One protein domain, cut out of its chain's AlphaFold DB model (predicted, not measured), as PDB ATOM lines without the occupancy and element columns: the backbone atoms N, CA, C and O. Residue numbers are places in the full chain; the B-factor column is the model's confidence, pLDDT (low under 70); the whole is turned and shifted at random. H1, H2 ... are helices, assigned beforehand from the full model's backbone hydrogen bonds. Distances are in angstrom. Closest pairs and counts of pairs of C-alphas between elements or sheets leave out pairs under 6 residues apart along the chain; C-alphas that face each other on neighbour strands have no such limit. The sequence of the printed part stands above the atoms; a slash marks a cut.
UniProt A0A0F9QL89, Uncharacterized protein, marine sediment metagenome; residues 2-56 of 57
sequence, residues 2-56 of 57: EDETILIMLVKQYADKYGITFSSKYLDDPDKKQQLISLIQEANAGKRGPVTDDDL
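This is residues 2 to 56 of the 57 residues of an uncharacterized protein of marine sediment metagenome (UniProt A0A0F9QL89). Two long helices, H1 and H3, make a V that narrows towards their last residues, around Tyr 14 in H1 and Asn 44 in H3, and opens towards their first residues. The chain folds back from the narrow end twice: residues 19 to 23 run to the short helix H2, at the corner before H3, and residues 45 to 52 run to the short last helix H4, apart from H1. The printed part has 55 residues with four named helices, in the order H1, H2, H3, H4, and no named strand; the class is all helix. It is compact, with a radius of gyration of the C-alphas of 10.2 A, and rounded, spanning 26 by 24 by 16 A.

H1, the longest helix, covers residues 2 to 18, from C-alpha 2 at (12.744, 4.901, -0.447) to C-alpha 18 at (-7.024, -4.054, -12.150), a length of 24.7 A. H3 covers residues 30 to 44 over 21.2 A and ends with C-alpha 44 at (1.961, -3.450, -15.163). H2 covers residues 24 to 27 over 5.7 A. H4 covers residues 53 to 56 over 5.2 A and ends with C-alpha 56 at (0.491, -16.692, -4.382).

H1 touches H3 with residues 7 to 14 alone, and the closest C-alphas, those of Tyr 14 and Asn 44, are 5.9 A apart. The two run the same way at a steep tilt of 51 degrees. H3 is the hub, touching three other helices. H2 and H3 touch only at the corner by their link, H3 with residues 32 to 36 alone; the closest C-alphas, those of Leu 27 and Lys 33, are 4.7 A apart. H4 and H3 only just touch, with 3 pairs of C-alphas within 8 A, H3 again with residues 32 to 36 alone; the closest are those of Lys 32 and Leu 56, 6.5 A apart. H2 and H4 are close but not clearly touching, with the closest C-alphas, those of Tyr 26 and Leu 56, 7.8 A apart. H1 is apart from H2 and from H4. Of the O i to N i+4 pairs, 12 of 13 in H1 and 10 of 11 in H3 are within hydrogen-bond range; H2 and H4 are too short for such a pair.

The two C-alphas farthest apart, those of Glu 2 and Asp 54, are 29.3 A apart. The printed part runs from residue 2 to residue 56 and has no cut. The links from H1 to H2 and from H2 to H3 are tight, the link from H3 to H4 is short, and no link is long. The mean pLDDT of the printed part is 94.1, and no printed residue is under 70.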
ATOM      1  N   GLU A   2      12.737   4.911   1.029       71.12
ATOM      2  CA  GLU A   2      12.744   4.901  -0.447       71.12
ATOM      3  C   GLU A   2      12.084   3.640  -1.041       71.12
ATOM      4  O   GLU A   2      11.127   3.760  -1.803       71.12
ATOM      5  N   ASP A   3      12.475   2.445  -0.583       80.19
ATOM      6  CA  ASP A   3      11.917   1.165  -1.068       80.19
ATOM      7  C   ASP A   3      10.401   1.038  -0.866       80.19
ATOM      8  O   ASP A   3       9.673   0.518  -1.709       80.19
ATOM      9  N   GLU A   4       9.907   1.552   0.255       84.44
ATOM     10  CA  GLU A   4       8.489   1.511   0.608       84.44
ATOM     11  C   GLU A   4       7.665   2.471  -0.262       84.44
ATOM     12  O   GLU A   4       6.559   2.144  -0.682       84.44
ATOM     13  N   THR A   5       8.246   3.617  -0.631       91.69
ATOM     14  CA  THR A   5       7.624   4.574  -1.554       91.69
ATOM     15  C   THR A   5       7.527   3.989  -2.965       91.69
ATOM     16  O   THR A   5       6.484   4.103  -3.612       91.69
ATOM     17  N   ILE A   6       8.585   3.313  -3.432       90.88
ATOM     18  CA  ILE A   6       8.593   2.616  -4.727       90.88
ATOM     19  C   ILE A   6       7.534   1.512  -4.746       90.88
ATOM     20  O   ILE A   6       6.762   1.417  -5.702       90.88
ATOM     21  N   LEU A   7       7.457   0.716  -3.678       90.94
ATOM     22  CA  LEU A   7       6.469  -0.351  -3.557       90.94
ATOM     23  C   LEU A   7       5.034   0.190  -3.614       90.94
ATOM     24  O   LEU A   7       4.212  -0.336  -4.361       90.94
ATOM     25  N   ILE A   8       4.742   1.267  -2.882       92.44
ATOM     26  CA  ILE A   8       3.421   1.909  -2.902       92.44
ATOM     27  C   ILE A   8       3.077   2.402  -4.312       92.44
ATOM     28  O   ILE A   8       1.957   2.180  -4.777       92.44
ATOM     29  N   MET A   9       4.020   3.035  -5.019       94.56
ATOM     30  CA  MET A   9       3.797   3.479  -6.400       94.56
ATOM     31  C   MET A   9       3.499   2.304  -7.336       94.56
ATOM     32  O   MET A   9       2.572   2.389  -8.140       94.56
ATOM     33  N   LEU A  10       4.244   1.206  -7.208       94.31
ATOM     34  CA  LEU A  10       4.058   0.004  -8.016       94.31
ATOM     35  C   LEU A  10       2.668  -0.616  -7.798       94.31
ATOM     36  O   LEU A  10       1.956  -0.912  -8.761       94.31
ATOM     37  N   VAL A  11       2.273  -0.776  -6.531       93.88
ATOM     38  CA  VAL A  11       0.960  -1.317  -6.147       93.88
ATOM     39  C   VAL A  11      -0.162  -0.390  -6.611       93.88
ATOM     40  O   VAL A  11      -1.178  -0.869  -7.108       93.88
ATOM     41  N   LYS A  12       0.021   0.932  -6.514       95.56
ATOM     42  CA  LYS A  12      -0.966   1.906  -6.990       95.56
ATOM     43  C   LYS A  12      -1.176   1.823  -8.503       95.56
ATOM     44  O   LYS A  12      -2.315   1.719  -8.934       95.56
ATOM     45  N   GLN A  13      -0.098   1.794  -9.290       96.06
ATOM     46  CA  GLN A  13      -0.181   1.642 -10.752       96.06
ATOM     47  C   GLN A  13      -0.946   0.377 -11.156       96.06
ATOM     48  O   GLN A  13      -1.730   0.392 -12.103       96.06
ATOM     49  N   TYR A  14      -0.738  -0.706 -10.410       97.25
ATOM     50  CA  TYR A  14      -1.467  -1.949 -10.604       97.25
ATOM     51  C   TYR A  14      -2.949  -1.819 -10.239       97.25
ATOM     52  O   TYR A  14      -3.818  -2.190 -11.032       97.25
ATOM     53  N   ALA A  15      -3.243  -1.265  -9.061       96.19
ATOM     54  CA  ALA A  15      -4.603  -1.101  -8.562       96.19
ATOM     55  C   ALA A  15      -5.440  -0.171  -9.454       96.19
ATOM     56  O   ALA A  15      -6.619  -0.441  -9.668       96.19
ATOM     57  N   ASP A  16      -4.830   0.860 -10.042       97.12
ATOM     58  CA  ASP A  16      -5.491   1.752 -11.001       97.12
ATOM     59  C   ASP A  16      -5.938   1.003 -12.277       97.12
ATOM     60  O   ASP A  16      -6.895   1.413 -12.934       97.12
ATOM     61  N   LYS A  17      -5.275  -0.112 -12.627       95.75
ATOM     62  CA  LYS A  17      -5.574  -0.918 -13.822       95.75
ATOM     63  C   LYS A  17      -6.518  -2.089 -13.551       95.75
ATOM     64  O   LYS A  17      -7.379  -2.376 -14.380       95.75
ATOM     65  N   TYR A  18      -6.341  -2.783 -12.428       96.81
ATOM     66  CA  TYR A  18      -7.024  -4.054 -12.150       96.81
ATOM     67  C   TYR A  18      -7.832  -4.064 -10.844       96.81
ATOM     68  O   TYR A  18      -8.530  -5.039 -10.571       96.81
ATOM     69  N   GLY A  19      -7.751  -3.010 -10.032       95.50
ATOM     70  CA  GLY A  19      -8.238  -3.019  -8.656       95.50
ATOM     71  C   GLY A  19      -7.388  -3.901  -7.733       95.50
ATOM     72  O   GLY A  19      -6.369  -4.474  -8.126       95.50
ATOM     73  N   ILE A  20      -7.814  -4.016  -6.475       90.19
ATOM     74  CA  ILE A  20      -7.199  -4.937  -5.512       90.19
ATOM     75  C   ILE A  20      -7.797  -6.328  -5.723       90.19
ATOM     76  O   ILE A  20      -8.998  -6.528  -5.565       90.19
ATOM     77  N   THR A  21      -6.945  -7.272  -6.106       95.88
ATOM     78  CA  THR A  21      -7.314  -8.631  -6.547       95.88
ATOM     79  C   THR A  21      -6.580  -9.724  -5.769       95.88
ATOM     80  O   THR A  21      -6.843 -10.906  -5.970       95.88
ATOM     81  N   PHE A  22      -5.708  -9.321  -4.844       94.69
ATOM     82  CA  PHE A  22      -4.971 -10.183  -3.930       94.69
ATOM     83  C   PHE A  22      -5.075  -9.645  -2.497       94.69
ATOM     84  O   PHE A  22      -5.281  -8.448  -2.267       94.69
ATOM     85  N   SER A  23      -4.888 -10.525  -1.521       94.50
ATOM     86  CA  SER A  23      -4.864 -10.179  -0.103       94.50
ATOM     87  C   SER A  23      -3.585  -9.428   0.282       94.50
ATOM     88  O   SER A  23      -2.472  -9.891   0.034       94.50
ATOM     89  N   SER A  24      -3.720  -8.313   1.007       91.12
ATOM     90  CA  SER A  24      -2.575  -7.515   1.478       91.12
ATOM     91  C   SER A  24      -1.621  -8.285   2.397       91.12
ATOM     92  O   SER A  24      -0.452  -7.925   2.465       91.12
ATOM     93  N   LYS A  25      -2.083  -9.375   3.032       94.62
ATOM     94  CA  LYS A  25      -1.265 -10.262   3.885       94.62
ATOM     95  C   LYS A  25       0.035 -10.740   3.221       94.62
ATOM     96  O   LYS A  25       1.004 -11.024   3.909       94.62
ATOM     97  N   TYR A  26       0.068 -10.835   1.890       94.25
ATOM     98  CA  TYR A  26       1.261 -11.271   1.161       94.25
ATOM     99  C   TYR A  26       2.365 -10.212   1.118       94.25
ATOM    100  O   TYR A  26       3.506 -10.546   0.828       94.25
ATOM    101  N   LEU A  27       2.059  -8.944   1.413       91.25
ATOM    102  CA  LEU A  27       3.067  -7.889   1.556       91.25
ATOM    103  C   LEU A  27       3.810  -7.967   2.900       91.25
ATOM    104  O   LEU A  27       4.898  -7.391   3.014       91.25
ATOM    105  N   ASP A  28       3.240  -8.676   3.878       91.88
ATOM    106  CA  ASP A  28       3.808  -8.892   5.213       91.88
ATOM    107  C   ASP A  28       4.642 -10.184   5.297       91.88
ATOM    108  O   ASP A  28       5.436 -10.353   6.222       91.88
ATOM    109  N   ASP A  29       4.496 -11.084   4.322       93.69
ATOM    110  CA  ASP A  29       5.272 -12.318   4.190       93.69
ATOM    111  C   ASP A  29       6.491 -12.065   3.280       93.69
ATOM    112  O   ASP A  29       6.305 -11.737   2.108       93.69
ATOM    113  N   PRO A  30       7.742 -12.189   3.765       90.38
ATOM    114  CA  PRO A  30       8.932 -11.883   2.970       90.38
ATOM    115  C   PRO A  30       9.052 -12.673   1.659       90.38
ATOM    116  O   PRO A  30       9.495 -12.104   0.656       90.38
ATOM    117  N   ASP A  31       8.635 -13.940   1.653       91.12
ATOM    118  CA  ASP A  31       8.747 -14.824   0.491       91.12
ATOM    119  C   ASP A  31       7.651 -14.490  -0.525       91.12
ATOM    120  O   ASP A  31       7.922 -14.250  -1.709       91.12
ATOM    121  N   LYS A  32       6.406 -14.368  -0.051       95.25
ATOM    122  CA  LYS A  32       5.271 -14.016  -0.915       95.25
ATOM    123  C   LYS A  32       5.345 -12.570  -1.400       95.25
ATOM    124  O   LYS A  32       4.899 -12.288  -2.510       95.25
ATOM    125  N   LYS A  33       5.967 -11.660  -0.645       94.50
ATOM    126  CA  LYS A  33       6.155 -10.257  -1.033       94.50
ATOM    127  C   LYS A  33       7.015 -10.131  -2.281       94.50
ATOM    128  O   LYS A  33       6.652  -9.389  -3.191       94.50
ATOM    129  N   GLN A  34       8.139 -10.845  -2.343       94.19
ATOM    130  CA  GLN A  34       9.014 -10.814  -3.521       94.19
ATOM    131  C   GLN A  34       8.300 -11.372  -4.755       94.19
ATOM    132  O   GLN A  34       8.336 -10.759  -5.825       94.19
ATOM    133  N   GLN A  35       7.578 -12.483  -4.586       96.19
ATOM    134  CA  GLN A  35       6.761 -13.072  -5.645       96.19
ATOM    135  C   GLN A  35       5.676 -12.096  -6.126       96.19
ATOM    136  O   GLN A  35       5.579 -11.818  -7.320       96.19
ATOM    137  N   LEU A  36       4.915 -11.505  -5.204       95.88
ATOM    138  CA  LEU A  36       3.874 -10.524  -5.504       95.88
ATOM    139  C   LEU A  36       4.425  -9.314  -6.271       95.88
ATOM    140  O   LEU A  36       3.824  -8.891  -7.257       95.88
ATOM    141  N   ILE A  37       5.583  -8.782  -5.869       95.44
ATOM    142  CA  ILE A  37       6.230  -7.657  -6.562       95.44
ATOM    143  C   ILE A  37       6.559  -8.022  -8.014       95.44
ATOM    144  O   ILE A  37       6.259  -7.240  -8.919       95.44
ATOM    145  N   SER A  38       7.129  -9.206  -8.246       96.25
ATOM    146  CA  SER A  38       7.463  -9.673  -9.595       96.25
ATOM    147  C   SER A  38       6.213  -9.800 -10.472       96.25
ATOM    148  O   SER A  38       6.175  -9.274 -11.586       96.25
ATOM    149  N   LEU A  39       5.145 -10.396  -9.939       97.44
ATOM    150  CA  LEU A  39       3.887 -10.573 -10.665       97.44
ATOM    151  C   LEU A  39       3.199  -9.235 -10.979       97.44
ATOM    152  O   LEU A  39       2.692  -9.037 -12.086       97.44
ATOM    153  N   ILE A  40       3.220  -8.288 -10.036       96.81
ATOM    154  CA  ILE A  40       2.712  -6.928 -10.251       96.81
ATOM    155  C   ILE A  40       3.487  -6.234 -11.379       96.81
ATOM    156  O   ILE A  40       2.879  -5.595 -12.242       96.81
ATOM    157  N   GLN A  41       4.818  -6.360 -11.407       96.69
ATOM    158  CA  GLN A  41       5.644  -5.780 -12.470       96.69
ATOM    159  C   GLN A  41       5.280  -6.351 -13.845       96.69
ATOM    160  O   GLN A  41       5.155  -5.594 -14.810       96.69
ATOM    161  N   GLU A  42       5.054  -7.662 -13.948       97.94
ATOM    162  CA  GLU A  42       4.607  -8.292 -15.193       97.94
ATOM    163  C   GLU A  42       3.218  -7.805 -15.630       97.94
ATOM    164  O   GLU A  42       2.998  -7.534 -16.816       97.94
ATOM    165  N   ALA A  43       2.286  -7.646 -14.686       97.75
ATOM    166  CA  ALA A  43       0.933  -7.161 -14.957       97.75
ATOM    167  C   ALA A  43       0.920  -5.687 -15.407       97.75
ATOM    168  O   ALA A  43       0.214  -5.321 -16.361       97.75
ATOM    169  N   ASN A  44       1.750  -4.848 -14.777       96.44
ATOM    170  CA  ASN A  44       1.961  -3.450 -15.163       96.44
ATOM    171  C   ASN A  44       2.618  -3.345 -16.546       96.44
ATOM    172  O   ASN A  44       2.187  -2.538 -17.367       96.44
ATOM    173  N   ALA A  45       3.577  -4.225 -16.851       96.44
ATOM    174  CA  ALA A  45       4.201  -4.332 -18.172       96.44
ATOM    175  C   ALA A  45       3.275  -4.931 -19.252       96.44
ATOM    176  O   ALA A  45       3.682  -5.045 -20.407       96.44
ATOM    177  N   GLY A  46       2.051  -5.343 -18.897       96.25
ATOM    178  CA  GLY A  46       1.088  -5.939 -19.827       96.25
ATOM    179  C   GLY A  46       1.444  -7.358 -20.280       96.25
ATOM    180  O   GLY A  46       0.865  -7.843 -21.247       96.25
ATOM    181  N   LYS A  47       2.381  -8.025 -19.596       97.62
ATOM    182  CA  LYS A  47       2.800  -9.404 -19.899       97.62
ATOM    183  C   LYS A  47       1.832 -10.448 -19.346       97.62
ATOM    184  O   LYS A  47       1.812 -11.574 -19.829       97.62
ATOM    185  N   ARG A  48       1.032 -10.067 -18.349       96.56
ATOM    186  CA  ARG A  48      -0.028 -10.892 -17.764       96.56
ATOM    187  C   ARG A  48      -1.256 -10.066 -17.387       96.56
ATOM    188  O   ARG A  48      -1.215  -8.833 -17.355       96.56
ATOM    189  N   GLY A  49      -2.342 -10.781 -17.101       96.19
ATOM    190  CA  GLY A  49      -3.550 -10.240 -16.484       96.19
ATOM    191  C   GLY A  49      -3.389 -10.007 -14.973       96.19
ATOM    192  O   GLY A  49      -2.258  -9.988 -14.474       96.19
ATOM    193  N   PRO A  50      -4.501  -9.827 -14.238       97.56
ATOM    194  CA  PRO A  50      -4.460  -9.565 -12.804       97.56
ATOM    195  C   PRO A  50      -3.729 -10.673 -12.030       97.56
ATOM    196  O   PRO A  50      -3.722 -11.840 -12.423       97.56
ATOM    197  N   VAL A  51      -3.084 -10.268 -10.943       97.50
ATOM    198  CA  VAL A  51      -2.501 -11.103  -9.895       97.50
ATOM    199  C   VAL A  51      -3.569 -11.373  -8.843       97.50
ATOM    200  O   VAL A  51      -4.207 -10.440  -8.354       97.50
ATOM    201  N   THR A  52      -3.751 -12.637  -8.495       96.94
ATOM    202  CA  THR A  52      -4.761 -13.104  -7.544       96.94
ATOM    203  C   THR A  52      -4.128 -13.913  -6.421       96.94
ATOM    204  O   THR A  52      -2.948 -14.257  -6.476       96.94
ATOM    205  N   ASP A  53      -4.920 -14.246  -5.404       96.62
ATOM    206  CA  ASP A  53      -4.476 -15.124  -4.319       96.62
ATOM    207  C   ASP A  53      -3.971 -16.485  -4.832       96.62
ATOM    208  O   ASP A  53      -3.051 -17.041  -4.238       96.62
ATOM    209  N   ASP A  54      -4.511 -16.990  -5.947       96.31
ATOM    210  CA  ASP A  54      -4.111 -18.268  -6.551       96.31
ATOM    211  C   ASP A  54      -2.686 -18.240  -7.121       96.31
ATOM    212  O   ASP A  54      -1.999 -19.259  -7.118       96.31
ATOM    213  N   ASP A  55      -2.200 -17.071  -7.547       95.25
ATOM    214  CA  ASP A  55      -0.814 -16.896  -7.999       95.25
ATOM    215  C   ASP A  55       0.201 -16.935  -6.847       95.25
ATOM    216  O   ASP A  55       1.411 -16.975  -7.086       95.25
ATOM    217  N   LEU A  56      -0.288 -16.851  -5.607       92.50
ATOM    218  CA  LEU A  56       0.491 -16.692  -4.382       92.50
ATOM    219  C   LEU A  56       0.272 -17.852  -3.406       92.50
ATOM    220  O   LEU A  56       0.762 -17.767  -2.278       92.50
TER     221      LEU A  56